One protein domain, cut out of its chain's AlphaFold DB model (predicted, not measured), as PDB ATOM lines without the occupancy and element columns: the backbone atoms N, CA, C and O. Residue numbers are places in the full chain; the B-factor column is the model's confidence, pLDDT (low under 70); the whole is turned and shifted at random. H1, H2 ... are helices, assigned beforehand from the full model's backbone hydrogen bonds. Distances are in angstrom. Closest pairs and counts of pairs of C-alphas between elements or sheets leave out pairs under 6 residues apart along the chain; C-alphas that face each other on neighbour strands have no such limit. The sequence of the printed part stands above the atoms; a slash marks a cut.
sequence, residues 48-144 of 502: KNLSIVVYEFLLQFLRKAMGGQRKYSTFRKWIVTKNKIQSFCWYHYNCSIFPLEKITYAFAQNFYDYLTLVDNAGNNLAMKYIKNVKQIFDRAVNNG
ATOM      1  N   LYS A  48     -47.838  31.618 -24.601       75.94
ATOM      2  CA  LYS A  48     -46.794  30.701 -24.129       75.94
ATOM      3  C   LYS A  48     -47.280  29.264 -24.273       75.94
ATOM      4  O   LYS A  48     -48.283  28.855 -23.697       75.94
ATOM      5  N   ASN A  49     -46.527  28.478 -25.033       87.00
ATOM      6  CA  ASN A  49     -46.763  27.051 -25.243       87.00
ATOM      7  C   ASN A  49     -45.627  26.207 -24.643       87.00
ATOM      8  O   ASN A  49     -44.570  26.716 -24.265       87.00
ATOM      9  N   LEU A  50     -45.830  24.894 -24.572       88.56
ATOM     10  CA  LEU A  50     -44.873  23.951 -23.999       88.56
ATOM     11  C   LEU A  50     -43.490  24.018 -24.668       88.56
ATOM     12  O   LEU A  50     -42.471  24.022 -23.977       88.56
ATOM     13  N   SER A  51     -43.441  24.115 -25.998       87.75
ATOM     14  CA  SER A  51     -42.185  24.179 -26.754       87.75
ATOM     15  C   SER A  51     -41.358  25.405 -26.358       87.75
ATOM     16  O   SER A  51     -40.166  25.277 -26.079       87.75
ATOM     17  N   ILE A  52     -42.003  26.568 -26.256       85.69
ATOM     18  CA  ILE A  52     -41.423  27.840 -25.798       85.69
ATOM     19  C   ILE A  52     -40.774  27.676 -24.412       85.69
ATOM     20  O   ILE A  52     -39.596  27.994 -24.238       85.69
ATOM     21  N   VAL A  53     -41.479  27.078 -23.448       88.75
ATOM     22  CA  VAL A  53     -40.935  26.852 -22.094       88.75
ATOM     23  C   VAL A  53     -39.721  25.922 -22.106       88.75
ATOM     24  O   VAL A  53     -38.718  26.186 -21.438       88.75
ATOM     25  N   VAL A  54     -39.783  24.836 -22.880       91.25
ATOM     26  CA  VAL A  54     -38.673  23.882 -22.993       91.25
ATOM     27  C   VAL A  54     -37.443  24.549 -23.617       91.25
ATOM     28  O   VAL A  54     -36.329  24.355 -23.124       91.25
ATOM     29  N   TYR A  55     -37.611  25.344 -24.679       89.56
ATOM     30  CA  TYR A  55     -36.495  26.041 -25.321       89.56
ATOM     31  C   TYR A  55     -35.865  27.091 -24.408       89.56
ATOM     32  O   TYR A  55     -34.636  27.147 -24.339       89.56
ATOM     33  N   GLU A  56     -36.656  27.862 -23.661       87.75
ATOM     34  CA  GLU A  56     -36.097  28.804 -22.687       87.75
ATOM     35  C   GLU A  56     -35.296  28.078 -21.601       87.75
ATOM     36  O   GLU A  56     -34.153  28.455 -21.318       87.75
ATOM     37  N   PHE A  57     -35.830  26.974 -21.067       91.19
ATOM     38  CA  PHE A  57     -35.109  26.141 -20.107       91.19
ATOM     39  C   PHE A  57     -33.768  25.657 -20.682       91.19
ATOM     40  O   PHE A  57     -32.729  25.745 -20.018       91.19
ATOM     41  N   LEU A  58     -33.765  25.165 -21.926       92.38
ATOM     42  CA  LEU A  58     -32.559  24.691 -22.607       92.38
ATOM     43  C   LEU A  58     -31.538  25.807 -22.830       92.38
ATOM     44  O   LEU A  58     -30.354  25.584 -22.579       92.38
ATOM     45  N   LEU A  59     -31.972  26.993 -23.265       89.00
ATOM     46  CA  LEU A  59     -31.098  28.151 -23.455       89.00
ATOM     47  C   LEU A  59     -30.451  28.567 -22.134       89.00
ATOM     48  O   LEU A  59     -29.230  28.744 -22.071       89.00
ATOM     49  N   GLN A  60     -31.231  28.638 -21.052       88.25
ATOM     50  CA  GLN A  60     -30.688  28.961 -19.738       88.25
ATOM     51  C   GLN A  60     -29.708  27.883 -19.247       88.25
ATOM     52  O   GLN A  60     -28.655  28.199 -18.680       88.25
ATOM     53  N   PHE A  61     -30.019  26.602 -19.471       91.81
ATOM     54  CA  PHE A  61     -29.134  25.501 -19.101       91.81
ATOM     55  C   PHE A  61     -27.827  25.540 -19.901       91.81
ATOM     56  O   PHE A  61     -26.750  25.374 -19.325       91.81
ATOM     57  N   LEU A  62     -27.907  25.789 -21.211       90.69
ATOM     58  CA  LEU A  62     -26.751  25.908 -22.094       90.69
ATOM     59  C   LEU A  62     -25.857  27.073 -21.675       90.69
ATOM     60  O   LEU A  62     -24.648  26.888 -21.553       90.69
ATOM     61  N   ARG A  63     -26.440  28.237 -21.369       86.44
ATOM     62  CA  ARG A  63     -25.712  29.401 -20.846       86.44
ATOM     63  C   ARG A  63     -24.926  29.044 -19.584       86.44
ATOM     64  O   ARG A  63     -23.718  29.268 -19.522       86.44
ATOM     65  N   LYS A  64     -25.576  28.392 -18.612       89.25
ATOM     66  CA  LYS A  64     -24.921  27.907 -17.382       89.25
ATOM     67  C   LYS A  64     -23.835  26.867 -17.672       89.25
ATOM     68  O   LYS A  64     -22.810  26.856 -16.997       89.25
ATOM     69  N   ALA A  65     -24.031  26.003 -18.669       89.06
ATOM     70  CA  ALA A  65     -23.037  25.006 -19.054       89.06
ATOM     71  C   ALA A  65     -21.795  25.636 -19.702       89.06
ATOM     72  O   ALA A  65     -20.670  25.299 -19.344       89.06
ATOM     73  N   MET A  66     -21.988  26.599 -20.603       84.50
ATOM     74  CA  MET A  66     -20.897  27.340 -21.242       84.50
ATOM     75  C   MET A  66     -20.170  28.275 -20.265       84.50
ATOM     76  O   MET A  66     -18.971  28.518 -20.415       84.50
ATOM     77  N   GLY A  67     -20.875  28.761 -19.241       84.88
ATOM     78  CA  GLY A  67     -20.309  29.494 -18.107       84.88
ATOM     79  C   GLY A  67     -19.601  28.619 -17.065       84.88
ATOM     80  O   GLY A  67     -19.157  29.145 -16.054       84.88
ATOM     81  N   GLY A  68     -19.513  27.297 -17.261       84.69
ATOM     82  CA  GLY A  68     -18.833  26.379 -16.336       84.69
ATOM     83  C   GLY A  68     -19.622  26.017 -15.070       84.69
ATOM     84  O   GLY A  68     -19.171  25.187 -14.288       84.69
ATOM     85  N   GLN A  69     -20.828  26.561 -14.880       87.25
ATOM     86  CA  GLN A  69     -21.678  26.285 -13.711       87.25
ATOM     87  C   GLN A  69     -22.400  24.927 -13.798       87.25
ATOM     88  O   GLN A  69     -22.904  24.405 -12.802       87.25
ATOM     89  N   ARG A  70     -22.509  24.347 -15.000       88.75
ATOM     90  CA  ARG A  70     -23.132  23.036 -15.253       88.75
ATOM     91  C   ARG A  70     -22.288  22.226 -16.241       88.75
ATOM     92  O   ARG A  70     -21.601  22.782 -17.089       88.75
ATOM     93  N   LYS A  71     -22.377  20.891 -16.192       87.12
ATOM     94  CA  LYS A  71     -21.691  20.024 -17.171       87.12
ATOM     95  C   LYS A  71     -22.452  19.994 -18.503       87.12
ATOM     96  O   LYS A  71     -23.646  19.687 -18.526       87.12
ATOM     97  N   TYR A  72     -21.748  20.187 -19.621       87.81
ATOM     98  CA  TYR A  72     -22.318  20.099 -20.978       87.81
ATOM     99  C   TYR A  72     -22.913  18.712 -21.298       87.81
ATOM    100  O   TYR A  72     -23.927  18.593 -21.981       87.81
ATOM    101  N   SER A  73     -22.361  17.644 -20.717       86.31
ATOM    102  CA  SER A  73     -22.939  16.295 -20.811       86.31
ATOM    103  C   SER A  73     -24.357  16.202 -20.233       86.31
ATOM    104  O   SER A  73     -25.146  15.370 -20.672       86.31
ATOM    105  N   THR A  74     -24.708  17.066 -19.274       91.12
ATOM    106  CA  THR A  74     -26.073  17.148 -18.734       91.12
ATOM    107  C   THR A  74     -26.995  17.895 -19.691       91.12
ATOM    108  O   THR A  74     -28.130  17.475 -19.874       91.12
ATOM    109  N   PHE A  75     -26.500  18.937 -20.370       92.94
ATOM    110  CA  PHE A  75     -27.256  19.644 -21.409       92.94
ATOM    111  C   PHE A  75     -27.685  18.696 -22.538       92.94
ATOM    112  O   PHE A  75     -28.854  18.676 -22.910       92.94
ATOM    113  N   ARG A  76     -26.788  17.811 -22.999       91.81
ATOM    114  CA  ARG A  76     -27.138  16.780 -23.996       91.81
ATOM    115  C   ARG A  76     -28.311  15.891 -23.557       91.81
ATOM    116  O   ARG A  76     -29.150  15.549 -24.379       91.81
ATOM    117  N   LYS A  77     -28.420  15.557 -22.264       92.62
ATOM    118  CA  LYS A  77     -29.556  14.779 -21.726       92.62
ATOM    119  C   LYS A  77     -30.867  15.571 -21.734       92.62
ATOM    120  O   LYS A  77     -31.935  14.991 -21.923       92.62
ATOM    121  N   TRP A  78     -30.795  16.887 -21.553       95.00
ATOM    122  CA  TRP A  78     -31.960  17.759 -21.679       95.00
ATOM    123  C   TRP A  78     -32.450  17.874 -23.121       95.00
ATOM    124  O   TRP A  78     -33.658  17.879 -23.326       95.00
ATOM    125  N   ILE A  79     -31.553  17.861 -24.115       94.81
ATOM    126  CA  ILE A  79     -31.950  17.766 -25.533       94.81
ATOM    127  C   ILE A  79     -32.748  16.482 -25.778       94.81
ATOM    128  O   ILE A  79     -33.807  16.530 -26.397       94.81
ATOM    129  N   VAL A  80     -32.289  15.343 -25.242       94.94
ATOM    130  CA  VAL A  80     -33.037  14.078 -25.342       94.94
ATOM    131  C   VAL A  80     -34.416  14.217 -24.698       94.94
ATOM    132  O   VAL A  80     -35.406  13.854 -25.318       94.94
ATOM    133  N   THR A  81     -34.498  14.809 -23.502       95.44
ATOM    134  CA  THR A  81     -35.788  15.057 -22.827       95.44
ATOM    135  C   THR A  81     -36.715  15.915 -23.695       95.44
ATOM    136  O   THR A  81     -37.876  15.566 -23.872       95.44
ATOM    137  N   LYS A  82     -36.198  16.995 -24.293       95.25
ATOM    138  CA  LYS A  82     -36.942  17.863 -25.214       95.25
ATOM    139  C   LYS A  82     -37.480  17.086 -26.416       95.25
ATOM    140  O   LYS A  82     -38.651  17.232 -26.741       95.25
ATOM    141  N   ASN A  83     -36.667  16.226 -27.028       95.19
ATOM    142  CA  ASN A  83     -37.118  15.392 -28.142       95.19
ATOM    143  C   ASN A  83     -38.228  14.421 -27.707       95.19
ATOM    144  O   ASN A  83     -39.227  14.312 -28.404       95.19
ATOM    145  N   LYS A  84     -38.113  13.790 -26.527       95.50
ATOM    146  CA  LYS A  84     -39.169  12.912 -25.988       95.50
ATOM    147  C   LYS A  84     -40.485  13.656 -25.746       95.50
ATOM    148  O   LYS A  84     -41.536  13.132 -26.088       95.50
ATOM    149  N   ILE A  85     -40.432  14.881 -25.212       94.81
ATOM    150  CA  ILE A  85     -41.624  15.729 -25.033       94.81
ATOM    151  C   ILE A  85     -42.279  16.030 -26.387       94.81
ATOM    152  O   ILE A  85     -43.493  15.918 -26.513       94.81
ATOM    153  N   GLN A  86     -41.488  16.394 -27.402       93.50
ATOM    154  CA  GLN A  86     -42.013  16.696 -28.736       93.50
ATOM    155  C   GLN A  86     -42.652  15.472 -29.392       93.50
ATOM    156  O   GLN A  86     -43.769  15.571 -29.894       93.50
ATOM    157  N   SER A  87     -41.983  14.319 -29.341       94.62
ATOM    158  CA  SER A  87     -42.524  13.068 -29.878       94.62
ATOM    159  C   SER A  87     -43.806  12.643 -29.158       94.62
ATOM    160  O   SER A  87     -44.747  12.215 -29.816       94.62
ATOM    161  N   PHE A  88     -43.885  12.837 -27.838       95.50
ATOM    162  CA  PHE A  88     -45.114  12.622 -27.077       95.50
ATOM    163  C   PHE A  88     -46.246  13.557 -27.514       95.50
ATOM    164  O   PHE A  88     -47.363  13.099 -27.731       95.50
ATOM    165  N   CYS A  89     -45.972  14.856 -27.670       92.81
ATOM    166  CA  CYS A  89     -46.998  15.825 -28.060       92.81
ATOM    167  C   CYS A  89     -47.561  15.533 -29.453       92.81
ATOM    168  O   CYS A  89     -48.771  15.618 -29.662       92.81
ATOM    169  N   TRP A  90     -46.690  15.121 -30.374       92.69
ATOM    170  CA  TRP A  90     -47.097  14.652 -31.691       92.69
ATOM    171  C   TRP A  90     -47.943  13.376 -31.604       92.69
ATOM    172  O   TRP A  90     -49.024  13.325 -32.173       92.69
ATOM    173  N   TYR A  91     -47.494  12.373 -30.846       93.69
ATOM    174  CA  TYR A  91     -48.191  11.090 -30.722       93.69
ATOM    175  C   TYR A  91     -49.570  11.207 -30.055       93.69
ATOM    176  O   TYR A  91     -50.538  10.632 -30.535       93.69
ATOM    177  N   HIS A  92     -49.663  11.934 -28.940       92.81
ATOM    178  CA  HIS A  92     -50.850  11.919 -28.085       92.81
ATOM    179  C   HIS A  92     -51.837  13.055 -28.384       92.81
ATOM    180  O   HIS A  92     -53.039  12.880 -28.221       92.81
ATOM    181  N   TYR A  93     -51.345  14.220 -28.820       89.19
ATOM    182  CA  TYR A  93     -52.181  15.401 -29.072       89.19
ATOM    183  C   TYR A  93     -52.212  15.823 -30.547       89.19
ATOM    184  O   TYR A  93     -52.868  16.812 -30.867       89.19
ATOM    185  N   ASN A  94     -51.487  15.124 -31.429       88.69
ATOM    186  CA  ASN A  94     -51.335  15.463 -32.847       88.69
ATOM    187  C   ASN A  94     -50.962  16.941 -33.079       88.69
ATOM    188  O   ASN A  94     -51.479  17.606 -33.976       88.69
ATOM    189  N   CYS A  95     -50.100  17.490 -32.216       85.69
ATOM    190  CA  CYS A  95     -49.718  18.895 -32.287       85.69
ATOM    191  C   CYS A  95     -48.249  19.127 -31.913       85.69
ATOM    192  O   CYS A  95     -47.682  18.483 -31.027       85.69
ATOM    193  N   SER A  96     -47.638  20.107 -32.578       75.19
ATOM    194  CA  SER A  96     -46.261  20.556 -32.309       75.19
ATOM    195  C   SER A  96     -46.199  21.713 -31.302       75.19
ATOM    196  O   SER A  96     -45.139  22.025 -30.750       75.19
ATOM    197  N   ILE A  97     -47.341  22.365 -31.075       81.00
ATOM    198  CA  ILE A  97     -47.501  23.558 -30.246       81.00
ATOM    199  C   ILE A  97     -48.627  23.275 -29.250       81.00
ATOM    200  O   ILE A  97     -49.797  23.492 -29.546       81.00
ATOM    201  N   PHE A  98     -48.271  22.752 -28.075       86.00
ATOM    202  CA  PHE A  98     -49.244  22.445 -27.025       86.00
ATOM    203  C   PHE A  98     -49.391  23.635 -26.056       86.00
ATOM    204  O   PHE A  98     -48.387  24.021 -25.442       86.00
ATOM    205  N   PRO A  99     -50.587  24.238 -25.905       87.19
ATOM    206  CA  PRO A  99     -50.807  25.364 -24.993       87.19
ATOM    207  C   PRO A  99     -50.538  24.989 -23.533       87.19
ATOM    208  O   PRO A  99     -50.914  23.903 -23.091       87.19
ATOM    209  N   LEU A 100     -49.928  25.895 -22.761       85.69
ATOM    210  CA  LEU A 100     -49.613  25.633 -21.349       85.69
ATOM    211  C   LEU A 100     -50.863  25.431 -20.484       85.69
ATOM    212  O   LEU A 100     -50.852  24.600 -19.581       85.69
ATOM    213  N   GLU A 101     -51.943  26.144 -20.791       83.12
ATOM    214  CA  GLU A 101     -53.219  26.084 -20.064       83.12
ATOM    215  C   GLU A 101     -53.899  24.713 -20.157       83.12
ATOM    216  O   GLU A 101     -54.626  24.312 -19.253       83.12
ATOM    217  N   LYS A 102     -53.624  23.956 -21.229       86.69
ATOM    218  CA  LYS A 102     -54.173  22.608 -21.439       86.69
ATOM    219  C   LYS A 102     -53.396  21.522 -20.688       86.69
ATOM    220  O   LYS A 102     -53.785  20.355 -20.724       86.69
ATOM    221  N   ILE A 103     -52.292  21.868 -20.021       90.25
ATOM    222  CA  ILE A 103     -51.482  20.908 -19.266       90.25
ATOM    223  C   ILE A 103     -52.139  20.667 -17.907       90.25
ATOM    224  O   ILE A 103     -52.105  21.510 -17.015       90.25
ATOM    225  N   THR A 104     -52.697  19.473 -17.733       92.25
ATOM    226  CA  THR A 104     -53.310  19.022 -16.479       92.25
ATOM    227  C   THR A 104     -52.455  17.951 -15.802       92.25
ATOM    228  O   THR A 104     -51.424  17.527 -16.326       92.25
ATOM    229  N   TYR A 105     -52.893  17.461 -14.639       92.88
ATOM    230  CA  TYR A 105     -52.256  16.321 -13.974       92.88
ATOM    231  C   TYR A 105     -52.151  15.086 -14.892       92.88
ATOM    232  O   TYR A 105     -51.134  14.389 -14.873       92.88
ATOM    233  N   ALA A 106     -53.157  14.864 -15.752       93.94
ATOM    234  CA  ALA A 106     -53.197  13.748 -16.698       93.94
ATOM    235  C   ALA A 106     -52.030  13.767 -17.699       93.94
ATOM    236  O   ALA A 106     -51.603  12.709 -18.151       93.94
ATOM    237  N   PHE A 107     -51.442  14.940 -17.976       95.00
ATOM    238  CA  PHE A 107     -50.261  15.052 -18.835       95.00
ATOM    239  C   PHE A 107     -49.112  14.159 -18.347       95.00
ATOM    240  O   PHE A 107     -48.452  13.518 -19.157       95.00
ATOM    241  N   ALA A 108     -48.865  14.091 -17.032       95.62
ATOM    242  CA  ALA A 108     -47.776  13.270 -16.503       95.62
ATOM    243  C   ALA A 108     -48.045  11.770 -16.649       95.62
ATOM    244  O   ALA A 108     -47.110  11.039 -16.967       95.62
ATOM    245  N   GLN A 109     -49.290  11.333 -16.446       96.12
ATOM    246  CA  GLN A 109     -49.666   9.932 -16.627       96.12
ATOM    247  C   GLN A 109     -49.576   9.538 -18.104       96.12
ATOM    248  O   GLN A 109     -48.868   8.599 -18.439       96.12
ATOM    249  N   ASN A 110     -50.158  10.333 -19.001       96.44
ATOM    250  CA  ASN A 110     -50.119  10.054 -20.437       96.44
ATOM    251  C   ASN A 110     -48.682  10.087 -20.979       96.44
ATOM    252  O   ASN A 110     -48.318   9.289 -21.841       96.44
ATOM    253  N   PHE A 111     -47.837  10.984 -20.456       96.94
ATOM    254  CA  PHE A 111     -46.424  11.016 -20.821       96.94
ATOM    255  C   PHE A 111     -45.661   9.803 -20.280       96.94
ATOM    256  O   PHE A 111     -44.806   9.269 -20.983       96.94
ATOM    257  N   TYR A 112     -45.962   9.352 -19.057       97.06
ATOM    258  CA  TYR A 112     -45.418   8.108 -18.514       97.06
ATOM    259  C   TYR A 112     -45.780   6.917 -19.406       97.06
ATOM    260  O   TYR A 112     -44.879   6.206 -19.846       97.06
ATOM    261  N   ASP A 113     -47.064   6.767 -19.733       96.81
ATOM    262  CA  ASP A 113     -47.580   5.657 -20.534       96.81
ATOM    263  C   ASP A 113     -46.962   5.654 -21.934       96.81
ATOM    264  O   ASP A 113     -46.504   4.619 -22.409       96.81
ATOM    265  N   TYR A 114     -46.836   6.823 -22.569       97.62
ATOM    266  CA  TYR A 114     -46.106   6.960 -23.829       97.62
ATOM    267  C   TYR A 114     -44.649   6.491 -23.707       97.62
ATOM    268  O   TYR A 114     -44.167   5.723 -24.542       97.62
ATOM    269  N   LEU A 115     -43.939   6.932 -22.664       97.50
ATOM    270  CA  LEU A 115     -42.538   6.567 -22.466       97.50
ATOM    271  C   LEU A 115     -42.369   5.055 -22.274       97.50
ATOM    272  O   LEU A 115     -41.412   4.487 -22.795       97.50
ATOM    273  N   THR A 116     -43.270   4.398 -21.547       96.38
ATOM    274  CA  THR A 116     -43.150   2.964 -21.253       96.38
ATOM    275  C   THR A 116     -43.706   2.066 -22.353       96.38
ATOM    276  O   THR A 116     -43.099   1.038 -22.635       96.38
ATOM    277  N   LEU A 117     -44.834   2.433 -22.968       96.12
ATOM    278  CA  LEU A 117     -45.567   1.577 -23.911       96.12
ATOM    279  C   LEU A 117     -45.172   1.808 -25.372       96.12
ATOM    280  O   LEU A 117     -45.289   0.897 -26.183       96.12
ATOM    281  N   VAL A 118     -44.724   3.018 -25.719       95.00
ATOM    282  CA  VAL A 118     -44.423   3.398 -27.110       95.00
ATOM    283  C   VAL A 118     -42.927   3.608 -27.305       95.00
ATOM    284  O   VAL A 118     -42.334   3.086 -28.244       95.00
ATOM    285  N   ASP A 119     -42.293   4.355 -26.401       94.25
ATOM    286  CA  ASP A 119     -40.862   4.664 -26.480       94.25
ATOM    287  C   ASP A 119     -39.960   3.553 -25.904       94.25
ATOM    288  O   ASP A 119     -38.733   3.641 -25.993       94.25
ATOM    289  N   ASN A 120     -40.558   2.508 -25.315       93.50
ATOM    290  CA  ASN A 120     -39.881   1.372 -24.679       93.50
ATOM    291  C   ASN A 120     -38.842   1.781 -23.614       93.50
ATOM    292  O   ASN A 120     -37.828   1.110 -23.401       93.50
ATOM    293  N   ALA A 121     -39.069   2.900 -22.924       92.81
ATOM    294  CA  ALA A 121     -38.243   3.320 -21.806       92.81
ATOM    295  C   ALA A 121     -38.637   2.548 -20.539       92.81
ATOM    296  O   ALA A 121     -39.785   2.570 -20.108       92.81
ATOM    297  N   GLY A 122     -37.663   1.923 -19.872       93.00
ATOM    298  CA  GLY A 122     -37.907   1.300 -18.567       93.00
ATOM    299  C   GLY A 122     -38.359   2.315 -17.503       93.00
ATOM    300  O   GLY A 122     -37.995   3.495 -17.568       93.00
ATOM    301  N   ASN A 123     -39.080   1.848 -16.476       93.56
ATOM    302  CA  ASN A 123     -39.712   2.687 -15.442       93.56
ATOM    303  C   ASN A 123     -38.793   3.795 -14.889       93.56
ATOM    304  O   ASN A 123     -39.137   4.973 -14.910       93.56
ATOM    305  N   ASN A 124     -37.580   3.452 -14.446       93.38
ATOM    306  CA  ASN A 124     -36.660   4.430 -13.848       93.38
ATOM    307  C   ASN A 124     -36.255   5.554 -14.810       93.38
ATOM    308  O   ASN A 124     -36.031   6.694 -14.386       93.38
ATOM    309  N   LEU A 125     -36.134   5.232 -16.101       93.44
ATOM    310  CA  LEU A 125     -35.819   6.205 -17.138       93.44
ATOM    311  C   LEU A 125     -37.039   7.087 -17.427       93.44
ATOM    312  O   LEU A 125     -36.893   8.310 -17.461       93.44
ATOM    313  N   ALA A 126     -38.233   6.496 -17.529       95.94
ATOM    314  CA  ALA A 126     -39.482   7.235 -17.694       95.94
ATOM    315  C   ALA A 126     -39.716   8.217 -16.530       95.94
ATOM    316  O   ALA A 126     -39.856   9.425 -16.734       95.94
ATOM    317  N   MET A 127     -39.593   7.741 -15.289       96.06
ATOM    318  CA  MET A 127     -39.686   8.562 -14.077       96.06
ATOM    319  C   MET A 127     -38.638   9.677 -14.040       96.06
ATOM    320  O   MET A 127     -38.896  10.773 -13.532       96.06
ATOM    321  N   LYS A 128     -37.446   9.439 -14.605       95.62
ATOM    322  CA  LYS A 128     -36.422  10.478 -14.738       95.62
ATOM    323  C   LYS A 128     -36.840  11.571 -15.721       95.62
ATOM    324  O   LYS A 128     -36.617  12.742 -15.412       95.62
ATOM    325  N   TYR A 129     -37.444  11.222 -16.856       96.62
ATOM    326  CA  TYR A 129     -37.980  12.212 -17.791       96.62
ATOM    327  C   TYR A 129     -39.133  13.008 -17.178       96.62
ATOM    328  O   TYR A 129     -39.144  14.228 -17.304       96.62
ATOM    329  N   ILE A 130     -40.023  12.377 -16.412       96.44
ATOM    330  CA  ILE A 130     -41.106  13.089 -15.714       96.44
ATOM    331  C   ILE A 130     -40.544  14.071 -14.682       96.44
ATOM    332  O   ILE A 130     -40.956  15.229 -14.647       96.44
ATOM    333  N   LYS A 131     -39.535  13.671 -13.892       96.12
ATOM    334  CA  LYS A 131     -38.830  14.603 -12.988       96.12
ATOM    335  C   LYS A 131     -38.206  15.782 -13.736       96.12
ATOM    336  O   LYS A 131     -38.213  16.899 -13.226       96.12
ATOM    337  N   ASN A 132     -37.662  15.543 -14.926       95.94
ATOM    338  CA  ASN A 132     -37.117  16.607 -15.758       95.94
ATOM    339  C   ASN A 132     -38.227  17.568 -16.231       95.94
ATOM    340  O   ASN A 132     -38.047  18.778 -16.138       95.94
ATOM    341  N   VAL A 133     -39.383  17.054 -16.669       95.38
ATOM    342  CA  VAL A 133     -40.545  17.874 -17.065       95.38
ATOM    343  C   VAL A 133     -41.080  18.695 -15.893       95.38
ATOM    344  O   VAL A 133     -41.322  19.887 -16.051       95.38
ATOM    345  N   LYS A 134     -41.175  18.109 -14.692       95.75
ATOM    346  CA  LYS A 134     -41.542  18.854 -13.477       95.75
ATOM    347  C   LYS A 134     -40.654  20.075 -13.277       95.75
ATOM    348  O   LYS A 134     -41.176  21.160 -13.069       95.75
ATOM    349  N   GLN A 135     -39.340  19.914 -13.429       95.62
ATOM    350  CA  GLN A 135     -38.390  21.016 -13.286       95.62
ATOM    351  C   GLN A 135     -38.576  22.109 -14.353       95.62
ATOM    352  O   GLN A 135     -38.350  23.288 -14.071       95.62
ATOM    353  N   ILE A 136     -38.983  21.738 -15.572       94.25
ATOM    354  CA  ILE A 136     -39.323  22.694 -16.634       94.25
ATOM    355  C   ILE A 136     -40.564  23.505 -16.232       94.25
ATOM    356  O   ILE A 136     -40.562  24.727 -16.368       94.25
ATOM    357  N   PHE A 137     -41.592  22.865 -15.668       94.06
ATOM    358  CA  PHE A 137     -42.788  23.570 -15.199       94.06
ATOM    359  C   PHE A 137     -42.568  24.383 -13.928       94.06
ATOM    360  O   PHE A 137     -43.068  25.498 -13.852       94.06
ATOM    361  N   ASP A 138     -41.770  23.905 -12.972       94.00
ATOM    362  CA  ASP A 138     -41.373  24.703 -11.804       94.00
ATOM    363  C   ASP A 138     -40.674  25.995 -12.249       94.00
ATOM    364  O   ASP A 138     -40.896  27.069 -11.696       94.00
ATOM    365  N   ARG A 139     -39.858  25.919 -13.309       90.00
ATOM    366  CA  ARG A 139     -39.256  27.107 -13.918       90.00
ATOM    367  C   ARG A 139     -40.298  28.031 -14.551       90.00
ATOM    368  O   ARG A 139     -40.190  29.239 -14.369       90.00
ATOM    369  N   ALA A 140     -41.284  27.494 -15.266       89.06
ATOM    370  CA  ALA A 140     -42.368  28.295 -15.836       89.06
ATOM    371  C   ALA A 140     -43.181  29.020 -14.751       89.06
ATOM    372  O   ALA A 140     -43.521  30.185 -14.936       89.06
ATOM    373  N   VAL A 141     -43.421  28.368 -13.608       90.56
ATOM    374  CA  VAL A 141     -44.052  28.990 -12.433       90.56
ATOM    375  C   VAL A 141     -43.189  30.124 -11.885       90.56
ATOM    376  O   VAL A 141     -43.674  31.238 -11.728       90.56
ATOM    377  N   ASN A 142     -41.888  29.890 -11.689       88.69
ATOM    378  CA  ASN A 142     -40.961  30.921 -11.202       88.69
ATOM    379  C   ASN A 142     -40.833  32.128 -12.149       88.69
ATOM    380  O   ASN A 142     -40.508  33.222 -11.702       88.69
ATOM    381  N   ASN A 143     -41.071  31.934 -13.448       84.31
ATOM    382  CA  ASN A 143     -41.098  33.009 -14.442       84.31
ATOM    383  C   ASN A 143     -42.487  33.684 -14.564       84.31
ATOM    384  O   ASN A 143     -42.654  34.565 -15.406       84.31
ATOM    385  N   GLY A 144     -43.490  33.255 -13.786       85.31
ATOM    386  CA  GLY A 144     -44.856  33.789 -13.820       85.31
ATOM    387  C   GLY A 144     -45.693  33.349 -15.027       85.31
ATOM    388  O   GLY A 144     -46.661  34.014 -15.373       85.31
TER     389      GLY A 144
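This is residues 48 to 144 of the 502 residues of the protein "Tyr recombinase domain-containing protein" of Arachidicoccus soli (UniProt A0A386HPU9). Look first for two helical hairpins set crosswise: H1 and H2 run side by side, and H4, from the second hairpin, crosses over both of them at about right angles. H3, the partner of H4, packs across the last part of H2, away from the tight turn between H1 and H2, and the long link of residues 94 to 105 joins the two hairpins at this same end. The printed part has 97 residues with four named helices in the order H1, H2, H3, H4 and no named strand, and its class is all helix. The whole is compact, with a radius of gyration of the C-alphas of 13.3 A and spans of 37 by 30 by 19 A.

Begin at Lys 48 and go two residues on to C-alpha 50 at (-44.873, 23.951, -23.999), where H1 begins; it covers residues 50 to 66 and is 24.4 A long from first to last C-alpha. After residues 67 to 71 find C-alpha 72 at (-22.318, 20.099, -20.978), the first of H2, the longest helix by residues, which covers residues 72 to 93 over 31.3 A. Watch x fall along it to C-alpha 93 at (-52.181, 15.401, -29.072). Pass residues 94 to 105, which hold no named element, and you reach H3, residues 106 to 117, 16.1 A long. Residues 118 to 122 then lead to H4, residues 123 to 142, 28.6 A long. Watch y rise along H4 from C-alpha 123 at (-39.712, 2.687, -15.442) to C-alpha 142 at (-40.961, 30.921, -11.202).

H2 and H4 are the hubs, touching three other helices each. Start with H1 and H2, a helical hairpin: they touch, running opposite ways at a shallow tilt of 6 degrees, and their closest C-alphas are those of Ala 65 and Tyr 72, 5.3 A apart. Next, look at residues 78 to 81, the part of H2 that touches residues 129 to 133 of H4; the closest C-alphas, of Thr 81 and Tyr 129, are 6.2 A apart, and the two lines are about perpendicular at 87 degrees. Further along H4, its residues 136 to 140 touch residues 53 to 57 of H1, about perpendicular at 88 degrees, with the closest C-alphas, of Phe 57 and Ile 136, 6.5 A apart. Turn back to H2 and find residues 85 to 92, which touch residues 110 to 114 of H3; the closest C-alphas, of Phe 88 and Phe 111, are 6.6 A apart and the lines are about perpendicular at 78 degrees. H3 and H4 form the second helical hairpin, running opposite ways at a shallow tilt of 29 degrees; H4 touches H3 with residues 123 to 130, and the closest C-alphas, of Leu 115 and Ala 126, are 5.7 A apart. H1 and H3 are apart. The helix packing is part aligned and part crossed, with two of the five touching pairs at a shallow tilt. In the backbone, each O i to N i+4 pair in H1, H3 and H4 is within hydrogen-bond range, and in H2 17 of 18 are.

The two C-alphas farthest apart are those of Gly 67 and Leu 117, 38.1 A, while those of Lys 48 and Gly 144, the first and last printed residues, are 10.9 A apart. The printed part has no cut. The links from H1 to H2 and from H3 to H4 are tight; that from H2 to H3 is long, with 12 residues whose C-alphas lie 12 to 17 A from the mean of all C-alphas. The mean pLDDT of the printed part of this model is 91.4, and no printed residue is under 70.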